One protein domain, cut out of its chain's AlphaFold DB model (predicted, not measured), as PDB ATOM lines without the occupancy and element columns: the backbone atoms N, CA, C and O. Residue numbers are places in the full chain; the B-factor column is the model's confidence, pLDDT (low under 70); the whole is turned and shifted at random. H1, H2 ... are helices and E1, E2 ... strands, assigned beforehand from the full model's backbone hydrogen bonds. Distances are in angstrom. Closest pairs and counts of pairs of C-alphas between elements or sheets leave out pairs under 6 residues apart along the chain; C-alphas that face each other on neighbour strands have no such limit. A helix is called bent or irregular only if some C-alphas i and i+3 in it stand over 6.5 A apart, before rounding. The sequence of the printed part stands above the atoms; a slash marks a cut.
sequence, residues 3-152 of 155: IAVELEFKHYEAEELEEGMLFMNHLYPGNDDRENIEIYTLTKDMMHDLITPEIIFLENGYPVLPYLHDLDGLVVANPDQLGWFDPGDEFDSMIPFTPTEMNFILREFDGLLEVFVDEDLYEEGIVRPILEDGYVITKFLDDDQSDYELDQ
ATOM      1  N   ILE A   3     181.964 264.520 252.900       95.25
ATOM      2  CA  ILE A   3     181.851 265.657 251.977       95.25
ATOM      3  C   ILE A   3     180.748 265.395 250.957       95.25
ATOM      4  O   ILE A   3     180.538 264.239 250.582       95.25
ATOM      5  N   ALA A   4     180.096 266.458 250.490       95.94
ATOM      6  CA  ALA A   4     179.118 266.388 249.416       95.94
ATOM      7  C   ALA A   4     179.790 266.096 248.062       95.94
ATOM      8  O   ALA A   4     180.854 266.630 247.738       95.94
ATOM      9  N   VAL A   5     179.150 265.236 247.275       96.81
ATOM     10  CA  VAL A   5     179.530 264.856 245.911       96.81
ATOM     11  C   VAL A   5     178.281 264.713 245.045       96.81
ATOM     12  O   VAL A   5     177.175 264.542 245.555       96.81
ATOM     13  N   GLU A   6     178.464 264.752 243.730       97.44
ATOM     14  CA  GLU A   6     177.408 264.556 242.738       97.44
ATOM     15  C   GLU A   6     177.520 263.166 242.095       97.44
ATOM     16  O   GLU A   6     178.591 262.760 241.625       97.44
ATOM     17  N   LEU A   7     176.401 262.440 242.060       97.25
ATOM     18  CA  LEU A   7     176.244 261.185 241.331       97.25
ATOM     19  C   LEU A   7     175.918 261.468 239.860       97.25
ATOM     20  O   LEU A   7     174.776 261.757 239.504       97.25
ATOM     21  N   GLU A   8     176.909 261.305 238.986       95.69
ATOM     22  CA  GLU A   8     176.756 261.504 237.541       95.69
ATOM     23  C   GLU A   8     176.784 260.162 236.796       95.69
ATOM     24  O   GLU A   8     177.580 259.272 237.099       95.69
ATOM     25  N   PHE A   9     175.964 260.027 235.755       96.00
ATOM     26  CA  PHE A   9     175.927 258.840 234.903       96.00
ATOM     27  C   PHE A   9     176.463 259.141 233.508       96.00
ATOM     28  O   PHE A   9     175.949 260.006 232.795       96.00
ATOM     29  N   LYS A  10     177.465 258.371 233.074       94.50
ATOM     30  CA  LYS A  10     178.061 258.509 231.738       94.50
ATOM     31  C   LYS A  10     177.725 257.306 230.878       94.50
ATOM     32  O   LYS A  10     177.970 256.168 231.268       94.50
ATOM     33  N   HIS A  11     177.180 257.579 229.697       94.00
ATOM     34  CA  HIS A  11     176.886 256.560 228.696       94.00
ATOM     35  C   HIS A  11     178.184 255.969 228.138       94.00
ATOM     36  O   HIS A  11     179.165 256.693 227.945       94.00
ATOM     37  N   TYR A  12     178.173 254.678 227.822       92.62
ATOM     38  CA  TYR A  12     179.277 254.016 227.132       92.62
ATOM     39  C   TYR A  12     178.765 253.063 226.051       92.62
ATOM     40  O   TYR A  12     177.665 252.521 226.132       92.62
ATOM     41  N   GLU A  13     179.578 252.851 225.020       88.75
ATOM     42  CA  GLU A  13     179.283 251.855 223.992       88.75
ATOM     43  C   GLU A  13     179.682 250.468 224.507       88.75
ATOM     44  O   GLU A  13     180.866 250.174 224.681       88.75
ATOM     45  N   ALA A  14     178.687 249.624 224.773       86.12
ATOM     46  CA  ALA A  14     178.892 248.221 225.107       86.12
ATOM     47  C   ALA A  14     178.971 247.365 223.832       86.12
ATOM     48  O   ALA A  14     178.163 247.539 222.918       86.12
ATOM     49  N   GLU A  15     179.921 246.424 223.780       82.69
ATOM     50  CA  GLU A  15     180.037 245.469 222.664       82.69
ATOM     51  C   GLU A  15     178.916 244.419 222.692       82.69
ATOM     52  O   GLU A  15     178.381 244.047 221.648       82.69
ATOM     53  N   GLU A  16     178.538 243.972 223.890       84.00
ATOM     54  CA  GLU A  16     177.471 243.004 224.140       84.00
ATOM     55  C   GLU A  16     176.636 243.451 225.347       84.00
ATOM     56  O   GLU A  16     177.093 244.243 226.170       84.00
ATOM     57  N   LEU A  17     175.400 242.960 225.451       86.06
ATOM     58  CA  LEU A  17     174.582 243.168 226.644       86.06
ATOM     59  C   LEU A  17     174.927 242.129 227.706       86.06
ATOM     60  O   LEU A  17     174.876 240.927 227.439       86.06
ATOM     61  N   GLU A  18     175.186 242.597 228.921       88.81
ATOM     62  CA  GLU A  18     175.442 241.738 230.073       88.81
ATOM     63  C   GLU A  18     174.437 242.008 231.196       88.81
ATOM     64  O   GLU A  18     173.996 243.136 231.431       88.81
ATOM     65  N   GLU A  19     174.073 240.947 231.916       90.50
ATOM     66  CA  GLU A  19     173.290 241.068 233.144       90.50
ATOM     67  C   GLU A  19     174.065 241.921 234.151       90.50
ATOM     68  O   GLU A  19     175.263 241.721 234.343       90.50
ATOM     69  N   GLY A  20     173.389 242.865 234.803       90.94
ATOM     70  CA  GLY A  20     174.043 243.793 235.727       90.94
ATOM     71  C   GLY A  20     174.317 245.178 235.140       90.94
ATOM     72  O   GLY A  20     174.506 246.118 235.910       90.94
ATOM     73  N   MET A  21     174.284 245.341 233.811       93.50
ATOM     74  CA  MET A  21     174.467 246.654 233.183       93.50
ATOM     75  C   MET A  21     173.400 247.648 233.644       93.50
ATOM     76  O   MET A  21     172.217 247.315 233.703       93.50
ATOM     77  N   LEU A  22     173.816 248.875 233.953       95.31
ATOM     78  CA  LEU A  22     172.904 249.944 234.339       95.31
ATOM     79  C   LEU A  22     172.403 250.686 233.108       95.31
ATOM     80  O   LEU A  22     173.172 250.982 232.195       95.31
ATOM     81  N   PHE A  23     171.120 251.011 233.110       94.06
ATOM     82  CA  PHE A  23     170.471 251.835 232.102       94.06
ATOM     83  C   PHE A  23     169.726 252.974 232.779       94.06
ATOM     84  O   PHE A  23     169.292 252.857 233.926       94.06
ATOM     85  N   MET A  24     169.586 254.069 232.042       92.06
ATOM     86  CA  MET A  24     168.872 255.257 232.474       92.06
ATOM     87  C   MET A  24     167.616 255.418 231.621       92.06
ATOM     88  O   MET A  24     167.699 255.487 230.398       92.06
ATOM     89  N   ASN A  25     166.457 255.489 232.265       87.75
ATOM     90  CA  ASN A  25     165.188 255.761 231.613       87.75
ATOM     91  C   ASN A  25     164.697 257.162 231.967       87.75
ATOM     92  O   ASN A  25     164.825 257.603 233.111       87.75
ATOM     93  N   HIS A  26     164.096 257.838 230.991       82.62
ATOM     94  CA  HIS A  26     163.465 259.131 231.203       82.62
ATOM     95  C   HIS A  26     161.948 258.956 231.221       82.62
ATOM     96  O   HIS A  26     161.309 258.734 230.187       82.62
ATOM     97  N   LEU A  27     161.371 259.008 232.417       81.75
ATOM     98  CA  LEU A  27     159.948 258.806 232.626       81.75
ATOM     99  C   LEU A  27     159.206 260.137 232.480       81.75
ATOM    100  O   LEU A  27     159.615 261.157 233.019       81.75
ATOM    101  N   TYR A  28     158.089 260.106 231.746       81.12
ATOM    102  CA  TYR A  28     157.205 261.256 231.499       81.12
ATOM    103  C   TYR A  28     157.897 262.518 230.937       81.12
ATOM    104  O   TYR A  28     157.637 263.613 231.441       81.12
ATOM    105  N   PRO A  29     158.706 262.407 229.864       76.50
ATOM    106  CA  PRO A  29     159.459 263.541 229.340       76.50
ATOM    107  C   PRO A  29     158.542 264.701 228.923       76.50
ATOM    108  O   PRO A  29     157.539 264.494 228.224       76.50
ATOM    109  N   GLY A  30     158.898 265.922 229.333       76.75
ATOM    110  CA  GLY A  30     158.125 267.143 229.068       76.75
ATOM    111  C   GLY A  30     156.880 267.332 229.944       76.75
ATOM    112  O   GLY A  30     155.962 268.062 229.554       76.75
ATOM    113  N   ASN A  31     156.811 266.649 231.088       82.62
ATOM    114  CA  ASN A  31     155.816 266.891 232.128       82.62
ATOM    115  C   ASN A  31     156.511 267.407 233.390       82.62
ATOM    116  O   ASN A  31     156.917 266.603 234.220       82.62
ATOM    117  N   ASP A  32     156.583 268.727 233.548       76.31
ATOM    118  CA  ASP A  32     157.318 269.400 234.632       76.31
ATOM    119  C   ASP A  32     157.009 268.861 236.049       76.31
ATOM    120  O   ASP A  32     157.861 268.917 236.927       76.31
ATOM    121  N   ASP A  33     155.809 268.311 236.286       75.94
ATOM    122  CA  ASP A  33     155.389 267.799 237.600       75.94
ATOM    123  C   ASP A  33     155.730 266.310 237.835       75.94
ATOM    124  O   ASP A  33     155.517 265.789 238.934       75.94
ATOM    125  N   ARG A  34     156.127 265.570 236.792       72.81
ATOM    126  CA  ARG A  34     156.285 264.099 236.831       72.81
ATOM    127  C   ARG A  34     157.511 263.575 236.105       72.81
ATOM    128  O   ARG A  34     157.733 262.370 236.139       72.81
ATOM    129  N   GLU A  35     158.223 264.437 235.398       78.62
ATOM    130  CA  GLU A  35     159.443 264.086 234.697       78.62
ATOM    131  C   GLU A  35     160.476 263.617 235.717       78.62
ATOM    132  O   GLU A  35     160.778 264.317 236.683       78.62
ATOM    133  N   ASN A  36     160.953 262.385 235.555       80.44
ATOM    134  CA  ASN A  36     161.932 261.823 236.469       80.44
ATOM    135  C   ASN A  36     162.854 260.831 235.764       80.44
ATOM    136  O   ASN A  36     162.473 260.149 234.809       80.44
ATOM    137  N   ILE A  37     164.079 260.750 236.269       88.44
ATOM    138  CA  ILE A  37     165.076 259.784 235.825       88.44
ATOM    139  C   ILE A  37     164.925 258.515 236.664       88.44
ATOM    140  O   ILE A  37     164.695 258.582 237.872       88.44
ATOM    141  N   GLU A  38     165.036 257.358 236.017       92.19
ATOM    142  CA  GLU A  38     165.075 256.057 236.681       92.19
ATOM    143  C   GLU A  38     166.294 255.258 236.213       92.19
ATOM    144  O   GLU A  38     166.477 255.011 235.021       92.19
ATOM    145  N   ILE A  39     167.115 254.825 237.163       95.31
ATOM    146  CA  ILE A  39     168.217 253.889 236.960       95.31
ATOM    147  C   ILE A  39     167.716 252.476 237.210       95.31
ATOM    148  O   ILE A  39     167.113 252.189 238.244       95.31
ATOM    149  N   TYR A  40     168.014 251.556 236.304       93.81
ATOM    150  CA  TYR A  40     167.684 250.150 236.504       93.81
ATOM    151  C   TYR A  40     168.810 249.242 236.027       93.81
ATOM    152  O   TYR A  40     169.628 249.605 235.182       93.81
ATOM    153  N   THR A  41     168.840 248.035 236.584       93.50
ATOM    154  CA  THR A  41     169.769 246.983 236.179       93.50
ATOM    155  C   THR A  41     169.136 246.104 235.112       93.50
ATOM    156  O   THR A  41     168.022 245.605 235.292       93.50
ATOM    157  N   LEU A  42     169.865 245.855 234.026       90.38
ATOM    158  CA  LEU A  42     169.482 244.876 233.024       90.38
ATOM    159  C   LEU A  42     169.483 243.480 233.649       90.38
ATOM    160  O   LEU A  42     170.514 242.975 234.095       90.38
ATOM    161  N   THR A  43     168.311 242.855 233.678       87.94
ATOM    162  CA  THR A  43     168.143 241.498 234.204       87.94
ATOM    163  C   THR A  43     168.157 240.478 233.075       87.94
ATOM    164  O   THR A  43     167.821 240.780 231.927       87.94
ATOM    165  N   LYS A  44     168.490 239.229 233.399       83.06
ATOM    166  CA  LYS A  44     168.500 238.137 232.419       83.06
ATOM    167  C   LYS A  44     167.166 237.945 231.688       83.06
ATOM    168  O   LYS A  44     167.166 237.643 230.499       83.06
ATOM    169  N   ASP A  45     166.043 238.154 232.372       79.88
ATOM    170  CA  ASP A  45     164.705 237.992 231.789       79.88
ATOM    171  C   ASP A  45     164.388 239.057 230.723       79.88
ATOM    172  O   ASP A  45     163.574 238.818 229.830       79.88
ATOM    173  N   MET A  46     165.060 240.211 230.778       77.88
ATOM    174  CA  MET A  46     164.949 241.278 229.774       77.88
ATOM    175  C   MET A  46     165.759 240.975 228.505       77.88
ATOM    176  O   MET A  46     165.476 241.537 227.451       77.88
ATOM    177  N   MET A  47     166.722 240.054 228.579       73.12
ATOM    178  CA  MET A  47     167.576 239.616 227.468       73.12
ATOM    179  C   MET A  47     167.074 238.309 226.832       73.12
ATOM    180  O   MET A  47     167.856 237.413 226.513       73.12
ATOM    181  N   HIS A  48     165.758 238.134 226.697       69.31
ATOM    182  CA  HIS A  48     165.207 236.941 226.046       69.31
ATOM    183  C   HIS A  48     165.457 236.983 224.525       69.31
ATOM    184  O   HIS A  48     165.416 238.054 223.935       69.31
ATOM    185  N   ASP A  49     165.597 235.820 223.872       63.19
ATOM    186  CA  ASP A  49     165.944 235.587 222.448       63.19
ATOM    187  C   ASP A  49     165.288 236.483 221.365       63.19
ATOM    188  O   ASP A  49     165.730 236.479 220.216       63.19
ATOM    189  N   LEU A  50     164.201 237.197 221.675       66.06
ATOM    190  CA  LEU A  50     163.496 238.091 220.748       66.06
ATOM    191  C   LEU A  50     163.879 239.572 220.910       66.06
ATOM    192  O   LEU A  50     163.526 240.375 220.048       66.06
ATOM    193  N   ILE A  51     164.570 239.929 221.993       70.56
ATOM    194  CA  ILE A  51     165.051 241.277 222.288       70.56
ATOM    195  C   ILE A  51     166.551 241.286 222.003       70.56
ATOM    196  O   ILE A  51     167.346 240.717 222.747       70.56
ATOM    197  N   THR A  52     166.934 241.887 220.878       72.25
ATOM    198  CA  THR A  52     168.345 242.033 220.513       72.25
ATOM    199  C   THR A  52     168.952 243.260 221.207       72.25
ATOM    200  O   THR A  52     168.204 244.169 221.586       72.25
ATOM    201  N   PRO A  53     170.288 243.339 221.346       72.69
ATOM    202  CA  PRO A  53     170.968 244.536 221.842       72.69
ATOM    203  C   PRO A  53     170.513 245.828 221.167       72.69
ATOM    204  O   PRO A  53     170.263 246.825 221.837       72.69
ATOM    205  N   GLU A  54     170.296 245.793 219.852       78.69
ATOM    206  CA  GLU A  54     169.838 246.952 219.088       78.69
ATOM    207  C   GLU A  54     168.447 247.435 219.508       78.69
ATOM    208  O   GLU A  54     168.187 248.635 219.454       78.69
ATOM    209  N   ILE A  55     167.555 246.530 219.926       81.19
ATOM    210  CA  ILE A  55     166.221 246.900 220.415       81.19
ATOM    211  C   ILE A  55     166.343 247.595 221.771       81.19
ATOM    212  O   ILE A  55     165.761 248.662 221.951       81.19
ATOM    213  N   ILE A  56     167.147 247.049 222.689       79.38
ATOM    214  CA  ILE A  56     167.363 247.678 224.000       79.38
ATOM    215  C   ILE A  56     167.995 249.057 223.830       79.38
ATOM    216  O   ILE A  56     167.505 250.010 224.432       79.38
ATOM    217  N   PHE A  57     169.011 249.184 222.971       82.69
ATOM    218  CA  PHE A  57     169.665 250.465 222.710       82.69
ATOM    219  C   PHE A  57     168.739 251.486 222.048       82.69
ATOM    220  O   PHE A  57     168.822 252.676 222.341       82.69
ATOM    221  N   LEU A  58     167.839 251.041 221.168       81.19
ATOM    222  CA  LEU A  58     166.860 251.921 220.536       81.19
ATOM    223  C   LEU A  58     165.826 252.447 221.539       81.19
ATOM    224  O   LEU A  58     165.412 253.601 221.433       81.19
ATOM    225  N   GLU A  59     165.388 251.603 222.470       78.75
ATOM    226  CA  GLU A  59     164.339 251.945 223.435       78.75
ATOM    227  C   GLU A  59     164.873 252.711 224.650       78.75
ATOM    228  O   GLU A  59     164.207 253.626 225.128       78.75
ATOM    229  N   ASN A  60     166.067 252.359 225.129       78.44
ATOM    230  CA  ASN A  60     166.609 252.816 226.414       78.44
ATOM    231  C   ASN A  60     167.916 253.606 226.281       78.44
ATOM    232  O   ASN A  60     168.455 254.070 227.279       78.44
ATOM    233  N   GLY A  61     168.451 253.748 225.067       85.50
ATOM    234  CA  GLY A  61     169.779 254.311 224.860       85.50
ATOM    235  C   GLY A  61     170.897 253.352 225.268       85.50
ATOM    236  O   GLY A  61     170.711 252.145 225.409       85.50
ATOM    237  N   TYR A  62     172.099 253.901 225.414       90.81
ATOM    238  CA  TYR A  62     173.276 253.134 225.810       90.81
ATOM    239  C   TYR A  62     173.306 252.894 227.325       90.81
ATOM    240  O   TYR A  62     172.764 253.705 228.080       90.81
ATOM    241  N   PRO A  63     173.957 251.815 227.790       94.56
ATOM    242  CA  PRO A  63     174.167 251.615 229.212       94.56
ATOM    243  C   PRO A  63     175.008 252.753 229.796       94.56
ATOM    244  O   PRO A  63     175.769 253.433 229.098       94.56
ATOM    245  N   VAL A  64     174.869 252.942 231.101       96.12
ATOM    246  CA  VAL A  64     175.518 254.007 231.859       96.12
ATOM    247  C   VAL A  64     176.423 253.446 232.945       96.12
ATOM    248  O   VAL A  64     176.237 252.331 233.431       96.12
ATOM    249  N   LEU A  65     177.406 254.247 233.337       96.81
ATOM    250  CA  LEU A  65     178.267 253.993 234.481       96.81
ATOM    251  C   LEU A  65     178.156 255.155 235.479       96.81
ATOM    252  O   LEU A  65     178.241 256.307 235.040       96.81
ATOM    253  N   PRO A  66     177.973 254.876 236.782       97.12
ATOM    254  CA  PRO A  66     177.922 255.895 237.821       97.12
ATOM    255  C   PRO A  66     179.328 256.370 238.187       97.12
ATOM    256  O   PRO A  66     180.241 255.565 238.353       97.12
ATOM    257  N   TYR A  67     179.486 257.673 238.355       97.75
ATOM    258  CA  TYR A  67     180.690 258.326 238.852       97.75
ATOM    259  C   TYR A  67     180.302 259.244 240.005       97.75
ATOM    260  O   TYR A  67     179.208 259.805 240.003       97.75
ATOM    261  N   LEU A  68     181.219 259.429 240.950       97.81
ATOM    262  CA  LEU A  68     181.101 260.493 241.943       97.81
ATOM    263  C   LEU A  68     182.057 261.615 241.572       97.81
ATOM    264  O   LEU A  68     183.242 261.342 241.353       97.81
ATOM    265  N   HIS A  69     181.558 262.846 241.533       97.00
ATOM    266  CA  HIS A  69     182.374 264.042 241.355       97.00
ATOM    267  C   HIS A  69     182.270 264.955 242.572       97.00
ATOM    268  O   HIS A  69     181.231 265.004 243.220       97.00
ATOM    269  N   ASP A  70     183.341 265.672 242.890       93.50
ATOM    270  CA  ASP A  70     183.250 266.781 243.836       93.50
ATOM    271  C   ASP A  70     182.532 267.980 243.195       93.50
ATOM    272  O   ASP A  70     182.216 267.981 242.003       93.50
ATOM    273  N   LEU A  71     182.284 269.018 243.993       87.69
ATOM    274  CA  LEU A  71     181.596 270.232 243.543       87.69
ATOM    275  C   LEU A  71     182.386 271.031 242.485       87.69
ATOM    276  O   LEU A  71     181.812 271.880 241.804       87.69
ATOM    277  N   ASP A  72     183.682 270.751 242.316       88.69
ATOM    278  CA  ASP A  72     184.521 271.320 241.257       88.69
ATOM    279  C   ASP A  72     184.501 270.462 239.968       88.69
ATOM    280  O   ASP A  72     185.135 270.812 238.963       88.69
ATOM    281  N   GLY A  73     183.762 269.346 239.970       89.44
ATOM    282  CA  GLY A  73     183.606 268.424 238.845       89.44
ATOM    283  C   GLY A  73     184.762 267.434 238.673       89.44
ATOM    284  O   GLY A  73     184.888 266.809 237.612       89.44
ATOM    285  N   LEU A  74     185.640 267.282 239.668       93.50
ATOM    286  CA  LEU A  74     186.718 266.294 239.641       93.50
ATOM    287  C   LEU A  74     186.201 264.927 240.080       93.50
ATOM    288  O   LEU A  74     185.411 264.809 241.006       93.50
ATOM    289  N   VAL A  75     186.676 263.869 239.421       96.00
ATOM    290  CA  VAL A  75     186.275 262.493 239.744       96.00
ATOM    291  C   VAL A  75     186.805 262.109 241.124       96.00
ATOM    292  O   VAL A  75     188.017 262.015 241.327       96.00
ATOM    293  N   VAL A  76     185.882 261.812 242.031       96.81
ATOM    294  CA  VAL A  76     186.146 261.307 243.380       96.81
ATOM    295  C   VAL A  76     186.126 259.781 243.397       96.81
ATOM    296  O   VAL A  76     187.001 259.165 244.005       96.81
ATOM    297  N   ALA A  77     185.179 259.158 242.689       97.19
ATOM    298  CA  ALA A  77     185.082 257.704 242.584       97.19
ATOM    299  C   ALA A  77     184.730 257.254 241.161       97.19
ATOM    300  O   ALA A  77     183.818 257.795 240.530       97.19
ATOM    301  N   ASN A  78     185.450 256.240 240.682       97.06
ATOM    302  CA  ASN A  78     185.148 255.541 239.434       97.06
ATOM    303  C   ASN A  78     184.075 254.460 239.656       97.06
ATOM    304  O   ASN A  78     183.918 254.008 240.792       97.06
ATOM    305  N   PRO A  79     183.388 253.991 238.596       96.62
ATOM    306  CA  PRO A  79     182.266 253.056 238.693       96.62
ATOM    307  C   PRO A  79     182.577 251.767 239.454       96.62
ATOM    308  O   PRO A  79     181.739 251.265 240.195       96.62
ATOM    309  N   ASP A  80     183.793 251.244 239.299       95.44
ATOM    310  CA  ASP A  80     184.281 250.033 239.965       95.44
ATOM    311  C   ASP A  80     184.541 250.219 241.466       95.44
ATOM    312  O   ASP A  80     184.726 249.239 242.187       95.44
ATOM    313  N   GLN A  81     184.531 251.464 241.944       97.00
ATOM    314  CA  GLN A  81     184.710 251.817 243.347       97.00
ATOM    315  C   GLN A  81     183.377 252.072 244.063       97.00
ATOM    316  O   GLN A  81     183.382 252.185 245.284       97.00
ATOM    317  N   LEU A  82     182.236 252.158 243.370       95.69
ATOM    318  CA  LEU A  82     180.935 252.332 244.025       95.69
ATOM    319  C   LEU A  82     180.404 250.984 244.523       95.69
ATOM    320  O   LEU A  82     180.093 250.106 243.722       95.69
ATOM    321  N   GLY A  83     180.283 250.825 245.843       92.44
ATOM    322  CA  GLY A  83     179.852 249.546 246.413       92.44
ATOM    323  C   GLY A  83     179.204 249.601 247.790       92.44
ATOM    324  O   GLY A  83     178.270 248.834 248.009       92.44
ATOM    325  N   TRP A  84     179.626 250.496 248.693       97.38
ATOM    326  CA  TRP A  84     179.063 250.573 250.045       97.38
ATOM    327  C   TRP A  84     178.215 251.818 250.263       97.38
ATOM    328  O   TRP A  84     178.599 252.921 249.882       97.38
ATOM    329  N   PHE A  85     177.090 251.612 250.935       96.81
ATOM    330  CA  PHE A  85     176.170 252.642 251.377       96.81
ATOM    331  C   PHE A  85     175.922 252.501 252.881       96.81
ATOM    332  O   PHE A  85     175.572 251.420 253.360       96.81
ATOM    333  N   ASP A  86     176.101 253.583 253.624       95.12
ATOM    334  CA  ASP A  86     175.779 253.702 255.038       95.12
ATOM    335  C   ASP A  86     174.373 254.319 255.184       95.12
ATOM    336  O   ASP A  86     174.185 255.512 254.926       95.12
ATOM    337  N   PRO A  87     173.357 253.521 255.561       88.81
ATOM    338  CA  PRO A  87     171.991 254.006 255.741       88.81
ATOM    339  C   PRO A  87     171.771 254.744 257.077       88.81
ATOM    340  O   PRO A  87     170.645 255.166 257.348       88.81
ATOM    341  N   GLY A  88     172.814 254.905 257.902       87.19
ATOM    342  CA  GLY A  88     172.796 255.655 259.155       87.19
ATOM    343  C   GLY A  88     172.733 254.790 260.418       87.19
ATOM    344  O   GLY A  88     172.612 253.566 260.375       87.19
ATOM    345  N   ASP A  89     172.762 255.465 261.572       81.50
ATOM    346  CA  ASP A  89     172.958 254.875 262.909       81.50
ATOM    347  C   ASP A  89     171.901 253.839 263.343       81.50
ATOM    348  O   ASP A  89     172.120 253.084 264.293       81.50
ATOM    349  N   GLU A  90     170.733 253.803 262.694       82.44
ATOM    350  CA  GLU A  90     169.688 252.809 262.984       82.44
ATOM    351  C   GLU A  90     170.017 251.409 262.438       82.44
ATOM    352  O   GLU A  90     169.330 250.437 262.771       82.44
ATOM    353  N   PHE A  91     171.063 251.292 261.618       83.50
ATOM    354  CA  PHE A  91     171.480 250.053 260.979       83.50
ATOM    355  C   PHE A  91     172.828 249.578 261.526       83.50
ATOM    356  O   PHE A  91     173.769 250.344 261.699       83.50
ATOM    357  N   ASP A  92     172.945 248.270 261.756       84.00
ATOM    358  CA  ASP A  92     174.158 247.668 262.329       84.00
ATOM    359  C   ASP A  92     175.309 247.514 261.313       84.00
ATOM    360  O   ASP A  92     176.420 247.123 261.681       84.00
ATOM    361  N   SER A  93     175.050 247.741 260.022       90.31
ATOM    362  CA  SER A  93     176.024 247.526 258.951       90.31
ATOM    363  C   SER A  93     175.699 248.329 257.698       90.31
ATOM    364  O   SER A  93     174.528 248.515 257.368       90.31
ATOM    365  N   MET A  94     176.745 248.662 256.939       93.56
ATOM    366  CA  MET A  94     176.612 249.150 255.569       93.56
ATOM    367  C   MET A  94     175.907 248.124 254.678       93.56
ATOM    368  O   MET A  94     176.002 246.908 254.883       93.56
ATOM    369  N   ILE A  95     175.222 248.630 253.661       94.88
ATOM    370  CA  ILE A  95     174.524 247.851 252.642       94.88
ATOM    371  C   ILE A  95     175.151 248.107 251.264       94.88
ATOM    372  O   ILE A  95     175.884 249.082 251.094       94.88
ATOM    373  N   PRO A  96     174.901 247.247 250.265       95.94
ATOM    374  CA  PRO A  96     175.354 247.512 248.906       95.94
ATOM    375  C   PRO A  96     174.730 248.791 248.338       95.94
ATOM    376  O   PRO A  96     173.537 249.021 248.523       95.94
ATOM    377  N   PHE A  97     175.512 249.577 247.602       96.06
ATOM    378  CA  PHE A  97     175.008 250.730 246.858       96.06
ATOM    379  C   PHE A  97     174.436 250.281 245.509       96.06
ATOM    380  O   PHE A  97     175.177 249.936 244.585       96.06
ATOM    381  N   THR A  98     173.110 250.234 245.400       95.81
ATOM    382  CA  THR A  98     172.397 249.675 244.242       95.81
ATOM    383  C   THR A  98     171.542 250.737 243.540       95.81
ATOM    384  O   THR A  98     171.424 251.863 244.033       95.81
ATOM    385  N   PRO A  99     170.876 250.417 242.410       96.12
ATOM    386  CA  PRO A  99     169.927 251.344 241.802       96.12
ATOM    387  C   PRO A  99     168.816 251.804 242.745       96.12
ATOM    388  O   PRO A  99     168.251 252.870 242.526       96.12
ATOM    389  N   THR A 100     168.480 251.036 243.787       95.12
ATOM    390  CA  THR A 100     167.506 251.472 244.794       95.12
ATOM    391  C   THR A 100     167.960 252.763 245.472       95.12
ATOM    392  O   THR A 100     167.206 253.737 245.480       95.12
ATOM    393  N   GLU A 101     169.199 252.803 245.957       95.19
ATOM    394  CA  GLU A 101     169.772 253.983 246.605       95.19
ATOM    395  C   GLU A 101     170.028 255.098 245.581       95.19
ATOM    396  O   GLU A 101     169.660 256.245 245.828       95.19
ATOM    397  N   MET A 102     170.560 254.770 244.395       96.44
ATOM    398  CA  MET A 102     170.804 255.753 243.325       96.44
ATOM    399  C   MET A 102     169.527 256.500 242.916       96.44
ATOM    400  O   MET A 102     169.536 257.721 242.804       96.44
ATOM    401  N   ASN A 103     168.415 255.785 242.722       95.50
ATOM    402  CA  ASN A 103     167.131 256.399 242.374       95.50
ATOM    403  C   ASN A 103     166.580 257.281 243.490       95.50
ATOM    404  O   ASN A 103     165.974 258.313 243.210       95.50
ATOM    405  N   PHE A 104     166.754 256.871 244.748       93.25
ATOM    406  CA  PHE A 104     166.338 257.694 245.877       93.25
ATOM    407  C   PHE A 104     167.133 259.000 245.905       93.25
ATOM    408  O   PHE A 104     166.540 260.069 246.011       93.25
ATOM    409  N   ILE A 105     168.450 258.919 245.713       94.44
ATOM    410  CA  ILE A 105     169.346 260.077 245.678       94.44
ATOM    411  C   ILE A 105     169.004 261.030 244.533       94.44
ATOM    412  O   ILE A 105     168.859 262.228 244.756       94.44
ATOM    413  N   LEU A 106     168.795 260.505 243.325       92.81
ATOM    414  CA  LEU A 106     168.378 261.314 242.176       92.81
ATOM    415  C   LEU A 106     167.048 262.035 242.421       92.81
ATOM    416  O   LEU A 106     166.866 263.157 241.963       92.81
ATOM    417  N   ARG A 107     166.105 261.396 243.125       90.25
ATOM    418  CA  ARG A 107     164.758 261.942 243.320       90.25
ATOM    419  C   ARG A 107     164.661 262.924 244.484       90.25
ATOM    420  O   ARG A 107     163.949 263.914 244.367       90.25
ATOM    421  N   GLU A 108     165.294 262.612 245.608       90.69
ATOM    422  CA  GLU A 108     165.131 263.375 246.854       90.69
ATOM    423  C   GLU A 108     166.243 264.409 247.060       90.69
ATOM    424  O   GLU A 108     166.004 265.427 247.703       90.69
ATOM    425  N   PHE A 109     167.431 264.177 246.494       91.75
ATOM    426  CA  PHE A 109     168.621 265.006 246.714       91.75
ATOM    427  C   PHE A 109     169.237 265.543 245.414       91.75
ATOM    428  O   PHE A 109     170.369 266.009 245.427       91.75
ATOM    429  N   ASP A 110     168.518 265.463 244.287       90.62
ATOM    430  CA  ASP A 110     168.976 265.937 242.967       90.62
ATOM    431  C   ASP A 110     170.357 265.378 242.567       90.62
ATOM    432  O   ASP A 110     171.204 266.063 242.003       90.62
ATOM    433  N   GLY A 111     170.621 264.117 242.924       93.25
ATOM    434  CA  GLY A 111     171.902 263.466 242.641       93.25
ATOM    435  C   GLY A 111     173.008 263.737 243.666       93.25
ATOM    436  O   GLY A 111     174.075 263.135 243.553       93.25
ATOM    437  N   LEU A 112     172.772 264.574 244.679       95.94
ATOM    438  CA  LEU A 112     173.747 264.873 245.728       95.94
ATOM    439  C   LEU A 112     173.735 263.825 246.845       95.94
ATOM    440  O   LEU A 112     172.690 263.380 247.321       95.94
ATOM    441  N   LEU A 113     174.924 263.439 247.287       96.06
ATOM    442  CA  LEU A 113     175.145 262.492 248.378       96.06
ATOM    443  C   LEU A 113     176.474 262.791 249.069       96.06
ATOM    444  O   LEU A 113     177.253 263.613 248.590       96.06
ATOM    445  N   GLU A 114     176.765 262.098 250.167       96.62
ATOM    446  CA  GLU A 114     178.044 262.246 250.858       96.62
ATOM    447  C   GLU A 114     178.951 261.034 250.652       96.62
ATOM    448  O   GLU A 114     178.490 259.892 250.596       96.62
ATOM    449  N   VAL A 115     180.262 261.279 250.589       97.06
ATOM    450  CA  VAL A 115     181.299 260.238 250.557       97.06
ATOM    451  C   VAL A 115     182.290 260.426 251.700       97.06
ATOM    452  O   VAL A 115     182.643 261.551 252.065       97.06
ATOM    453  N   PHE A 116     182.740 259.317 252.287       96.69
ATOM    454  CA  PHE A 116     183.694 259.353 253.389       96.69
ATOM    455  C   PHE A 116     185.128 259.516 252.875       96.69
ATOM    456  O   PHE A 116     185.637 258.681 252.122       96.69
ATOM    457  N   VAL A 117     185.798 260.587 253.299       96.69
ATOM    458  CA  VAL A 117     187.156 260.950 252.869       96.69
ATOM    459  C   VAL A 117     188.117 261.088 254.045       96.69
ATOM    460  O   VAL A 117     187.716 261.282 255.200       96.69
ATOM    461  N   ASP A 118     189.406 260.993 253.733       97.00
ATOM    462  CA  ASP A 118     190.501 261.257 254.661       97.00
ATOM    463  C   ASP A 118     190.529 262.752 255.028       97.00
ATOM    464  O   ASP A 118     190.716 263.609 254.167       97.00
ATOM    465  N   GLU A 119     190.284 263.055 256.303       95.62
ATOM    466  CA  GLU A 119     190.160 264.427 256.814       95.62
ATOM    467  C   GLU A 119     191.490 265.183 256.763       95.62
ATOM    468  O   GLU A 119     191.516 266.321 256.301       95.62
ATOM    469  N   ASP A 120     192.596 264.532 257.136       96.44
ATOM    470  CA  ASP A 120     193.920 265.158 257.145       96.44
ATOM    471  C   ASP A 120     194.325 265.581 255.719       96.44
ATOM    472  O   ASP A 120     194.861 266.669 255.505       96.44
ATOM    473  N   LEU A 121     194.037 264.741 254.718       94.75
ATOM    474  CA  LEU A 121     194.315 265.063 253.313       94.75
ATOM    475  C   LEU A 121     193.355 266.110 252.747       94.75
ATOM    476  O   LEU A 121     193.768 266.942 251.933       94.75
ATOM    477  N   TYR A 122     192.096 266.094 253.179       93.00
ATOM    478  CA  TYR A 122     191.120 267.087 252.751       93.00
ATOM    479  C   TYR A 122     191.489 268.493 253.241       93.00
ATOM    480  O   TYR A 122     191.411 269.446 252.465       93.00
ATOM    481  N   GLU A 123     191.991 268.632 254.474       92.00
ATOM    482  CA  GLU A 123     192.519 269.907 254.993       92.00
ATOM    483  C   GLU A 123     193.715 270.441 254.176       92.00
ATOM    484  O   GLU A 123     193.942 271.652 254.104       92.00
ATOM    485  N   GLU A 124     194.455 269.555 253.505       93.88
ATOM    486  CA  GLU A 124     195.524 269.900 252.558       93.88
ATOM    487  C   GLU A 124     195.010 270.190 251.129       93.88
ATOM    488  O   GLU A 124     195.805 270.500 250.234       93.88
ATOM    489  N   GLY A 125     193.693 270.128 250.907       90.06
ATOM    490  CA  GLY A 125     193.037 270.351 249.615       90.06
ATOM    491  C   GLY A 125     193.052 269.134 248.689       90.06
ATOM    492  O   GLY A 125     192.947 269.290 247.471       90.06
ATOM    493  N   ILE A 126     193.231 267.927 249.232       92.38
ATOM    494  CA  ILE A 126     193.266 266.677 248.470       92.38
ATOM    495  C   ILE A 126     192.039 265.839 248.825       92.38
ATOM    496  O   ILE A 126     191.956 265.256 249.905       92.38
ATOM    497  N   VAL A 127     191.114 265.698 247.879       94.06
ATOM    498  CA  VAL A 127     189.961 264.806 248.036       94.06
ATOM    499  C   VAL A 127     190.410 263.359 247.846       94.06
ATOM    500  O   VAL A 127     190.762 262.935 246.743       94.06
ATOM    501  N   ARG A 128     190.419 262.583 248.936       95.44
ATOM    502  CA  ARG A 128     190.759 261.157 248.905       95.44
ATOM    503  C   ARG A 128     189.720 260.321 249.654       95.44
ATOM    504  O   ARG A 128     189.723 260.339 250.886       95.44
ATOM    505  N   PRO A 129     188.899 259.529 248.944       96.56
ATOM    506  CA  PRO A 129     187.972 258.605 249.581       96.56
ATOM    507  C   PRO A 129     188.678 257.556 250.430       96.56
ATOM    508  O   PRO A 129     189.718 257.007 250.042       96.56
ATOM    509  N   ILE A 130     188.070 257.247 251.568       96.44
ATOM    510  CA  ILE A 130     188.387 256.055 252.343       96.44
ATOM    511  C   ILE A 130     187.681 254.874 251.674       96.44
ATOM    512  O   ILE A 130     186.513 254.962 251.302       96.44
ATOM    513  N   LEU A 131     188.425 253.782 251.492       96.56
ATOM    514  CA  LEU A 131     187.936 252.577 250.831       96.56
ATOM    515  C   LEU A 131     187.804 251.428 251.829       96.56
ATOM    516  O   LEU A 131     188.754 251.137 252.561       96.56
ATOM    517  N   GLU A 132     186.680 250.723 251.774       96.06
ATOM    518  CA  GLU A 132     186.442 249.459 252.470       96.06
ATOM    519  C   GLU A 132     186.219 248.350 251.441       96.06
ATOM    520  O   GLU A 132     185.383 248.461 250.547       96.06
ATOM    521  N   ASP A 133     187.048 247.305 251.495       95.25
ATOM    522  CA  ASP A 133     187.108 246.246 250.475       95.25
ATOM    523  C   ASP A 133     187.270 246.756 249.026       95.25
ATOM    524  O   ASP A 133     186.898 246.088 248.065       95.25
ATOM    525  N   GLY A 134     187.890 247.931 248.865       95.94
ATOM    526  CA  GLY A 134     188.121 248.575 247.568       95.94
ATOM    527  C   GLY A 134     187.005 249.518 247.116       95.94
ATOM    528  O   GLY A 134     187.202 250.229 246.131       95.94
ATOM    529  N   TYR A 135     185.896 249.585 247.855       97.88
ATOM    530  CA  TYR A 135     184.757 250.439 247.540       97.88
ATOM    531  C   TYR A 135     184.718 251.682 248.423       97.88
ATOM    532  O   TYR A 135     185.078 251.631 249.598       97.88
ATOM    533  N   VAL A 136     184.259 252.797 247.860       97.44
ATOM    534  CA  VAL A 136     183.940 253.996 248.635       97.44
ATOM    535  C   VAL A 136     182.735 253.736 249.530       97.44
ATOM    536  O   VAL A 136     181.872 252.919 249.202       97.44
ATOM    537  N   ILE A 137     182.686 254.467 250.637       97.12
ATOM    538  CA  ILE A 137     181.549 254.483 251.551       97.12
ATOM    539  C   ILE A 137     180.760 255.760 251.279       97.12
ATOM    540  O   ILE A 137     181.299 256.860 251.440       97.12
ATOM    541  N   THR A 138     179.507 255.614 250.857       97.19
ATOM    542  CA  THR A 138     178.588 256.736 250.640       97.19
ATOM    543  C   THR A 138     177.450 256.726 251.648       97.19
ATOM    544  O   THR A 138     177.193 255.708 252.280       97.19
ATOM    545  N   LYS A 139     176.757 257.849 251.803       95.62
ATOM    546  CA  LYS A 139     175.497 257.937 252.554       95.62
ATOM    547  C   LYS A 139     174.617 259.037 251.968       95.62
ATOM    548  O   LYS A 139     175.060 259.785 251.095       95.62
ATOM    549  N   PHE A 140     173.381 259.148 252.445       93.69
ATOM    550  CA  PHE A 140     172.524 260.280 252.087       93.69
ATOM    551  C   PHE A 140     173.143 261.612 252.526       93.69
ATOM    552  O   PHE A 140     173.880 261.664 253.513       93.69
ATOM    553  N   LEU A 141     172.824 262.675 251.786       91.25
ATOM    554  CA  LEU A 141     173.139 264.035 252.203       91.25
ATOM    555  C   LEU A 141     172.455 264.306 253.551       91.25
ATOM    556  O   LEU A 141     171.275 263.986 253.716       91.25
ATOM    557  N   ASP A 142     173.198 264.833 254.523       79.94
ATOM    558  CA  ASP A 142     172.621 265.170 255.822       79.94
ATOM    559  C   ASP A 142     171.772 266.450 255.695       79.94
ATOM    560  O   ASP A 142     172.265 267.492 255.251       79.94
ATOM    561  N   ASP A 143     170.492 266.385 256.081       56.69
ATOM    562  CA  ASP A 143     169.541 267.506 255.975       56.69
ATOM    563  C   ASP A 143     170.048 268.751 256.730       56.69
ATOM    564  O   ASP A 143     169.799 269.877 256.296       56.69
ATOM    565  N   ASP A 144     170.833 268.573 257.800       51.41
ATOM    566  CA  ASP A 144     171.409 269.673 258.588       51.41
ATOM    567  C   ASP A 144     172.539 270.447 257.859       51.41
ATOM    568  O   ASP A 144     172.932 271.527 258.316       51.41
ATOM    569  N   GLN A 145     173.063 269.945 256.731       45.34
ATOM    570  CA  GLN A 145     174.071 270.641 255.907       45.34
ATOM    571  C   GLN A 145     173.490 271.327 254.663       45.34
ATOM    572  O   GLN A 145     174.098 272.271 254.150       45.34
ATOM    573  N   SER A 146     172.299 270.915 254.215       45.38
ATOM    574  CA  SER A 146     171.648 271.440 253.006       45.38
ATOM    575  C   SER A 146     171.417 272.963 253.048       45.38
ATOM    576  O   SER A 146     171.618 273.654 252.049       45.38
ATOM    577  N   ASP A 147     171.111 273.513 254.226       42.22
ATOM    578  CA  ASP A 147     170.877 274.950 254.418       42.22
ATOM    579  C   ASP A 147     172.172 275.793 254.457       42.22
ATOM    580  O   ASP A 147     172.127 276.999 254.215       42.22
ATOM    581  N   TYR A 148     173.340 275.206 254.751       44.16
ATOM    582  CA  TYR A 148     174.590 275.967 254.931       44.16
ATOM    583  C   TYR A 148     175.420 276.132 253.652       44.16
ATOM    584  O   TYR A 148     176.153 277.123 253.535       44.16
ATOM    585  N   GLU A 149     175.329 275.197 252.702       46.78
ATOM    586  CA  GLU A 149     176.094 275.266 251.447       46.78
ATOM    587  C   GLU A 149     175.349 276.014 250.327       46.78
ATOM    588  O   GLU A 149     175.982 276.726 249.542       46.78
ATOM    589  N   LEU A 150     174.008 275.978 250.310       46.88
ATOM    590  CA  LEU A 150     173.189 276.753 249.362       46.88
ATOM    591  C   LEU A 150     173.304 278.274 249.569       46.88
ATOM    592  O   LEU A 150     173.250 279.036 248.603       46.88
ATOM    593  N   ASP A 151     173.537 278.722 250.804       43.91
ATOM    594  CA  ASP A 151     173.701 280.141 251.155       43.91
ATOM    595  C   ASP A 151     175.070 280.731 250.744       43.91
ATOM    596  O   ASP A 151     175.293 281.942 250.874       43.91
ATOM    597  N   GLN A 152     176.000 279.910 250.236       44.34
ATOM    598  CA  GLN A 152     177.341 280.349 249.821       44.34
ATOM    599  C   GLN A 152     177.554 280.420 248.304       44.34
ATOM    600  O   GLN A 152     178.606 280.891 247.860       44.34
TER     601      GLN A 152
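AT A GLANCE: This is residues 3 to 152 of the 155 residues of an uncharacterized protein of Phycisphaerae bacterium (UniProt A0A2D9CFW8). A six-stranded sheet, curled like part of a barrel, folds back on itself; helix H3 packs on it and also on E3 of a separate two-stranded hairpin, E2 and E3. H1 and H2 lie toward one end of the longest axis, beyond that hairpin, and H4 lies at the other end. The printed part has 150 residues, with five named helices and eight named strands in the order E1 E2 E3 H1 H2 E4 E5 E6 H3 E7 H4 E8 H5. The large sheet runs E5 E4 E1 E7 E8 E6 and is mixed; the class is mixed, helices and strands. The whole is compact, with a radius of gyration of the C-alphas of 17.1 A and spans of 54 by 38 by 32 A.

IN THESE COORDINATES: E1, residues 3 to 11, begins at C-alpha 3 (181.851, 265.657, 251.977) and is 25.5 A long. E2 is residues 22 to 27, 15.8 A, and E3 residues 36 to 41, 16.8 A. H1, residues 44 to 47, and H2, residues 53 to 60, follow. E4 is residues 64 to 69, 15.4 A, E5 residues 75 to 77, and E6 residues 82 to 86. H3, residues 99 to 108, is 13.9 A long and begins at C-alpha 99 (169.927, 251.344, 241.802). E7 is residues 112 to 116, H4 residues 119 to 123, and E8 residues 135 to 140, 16.3 A. H5, residues 143 to 150, ends at C-alpha 150 (173.189, 276.753, 249.362).

HOW THE PARTS SIT: The large sheet is a folded sheet, bent back into two leaves that face each other: E5 and E4 face E7, E8 and E6, with E1 as the hinge. E1 pairs antiparallel with E4, N 8 and O 67 at 2.9 A, and with E7, N 5 and O 113 at 2.8 A. E4 and E5 form a hairpin, N 76 and O 68 at 2.8 A. E7 and E8 are antiparallel, N 139 and O 114 at 2.9 A; E8 and E6 are parallel, N 86 and O 138 at 2.7 A. H3 is on the sheet, over E7 at a height of 8.3 A, slantwise to the strands. Its closest C-alphas to E3 are those of Pro 99 and Ile 39, 5.7 A. In the hairpin of E2 and E3, N 25 and O 38 are 2.8 A apart. The closest C-alphas of E2 and H2 are those of Asn 25 and Asn 60, 6.1 A. H1, H2, H4 and H5 are not on the large sheet. In H2, H3 and H4 every O i to N i+4 pair is within hydrogen-bond range, in H5 1 of 4, beside 2 of 5 O i to N i+3 pairs; H1 is too short for an O i to N i+4 pair. H5 is only just irregular, with C-alphas 144 and 147 6.7 A apart.

THE WHOLE: The C-alphas farthest apart are those of Leu 50 and Glu 124, 55.2 A. The printed part has no cut. The links E6 to H3 and H4 to E8 are long. The mean pLDDT of the printed part is 87.1, with residues 48 to 50 and 143 to 152 under 70.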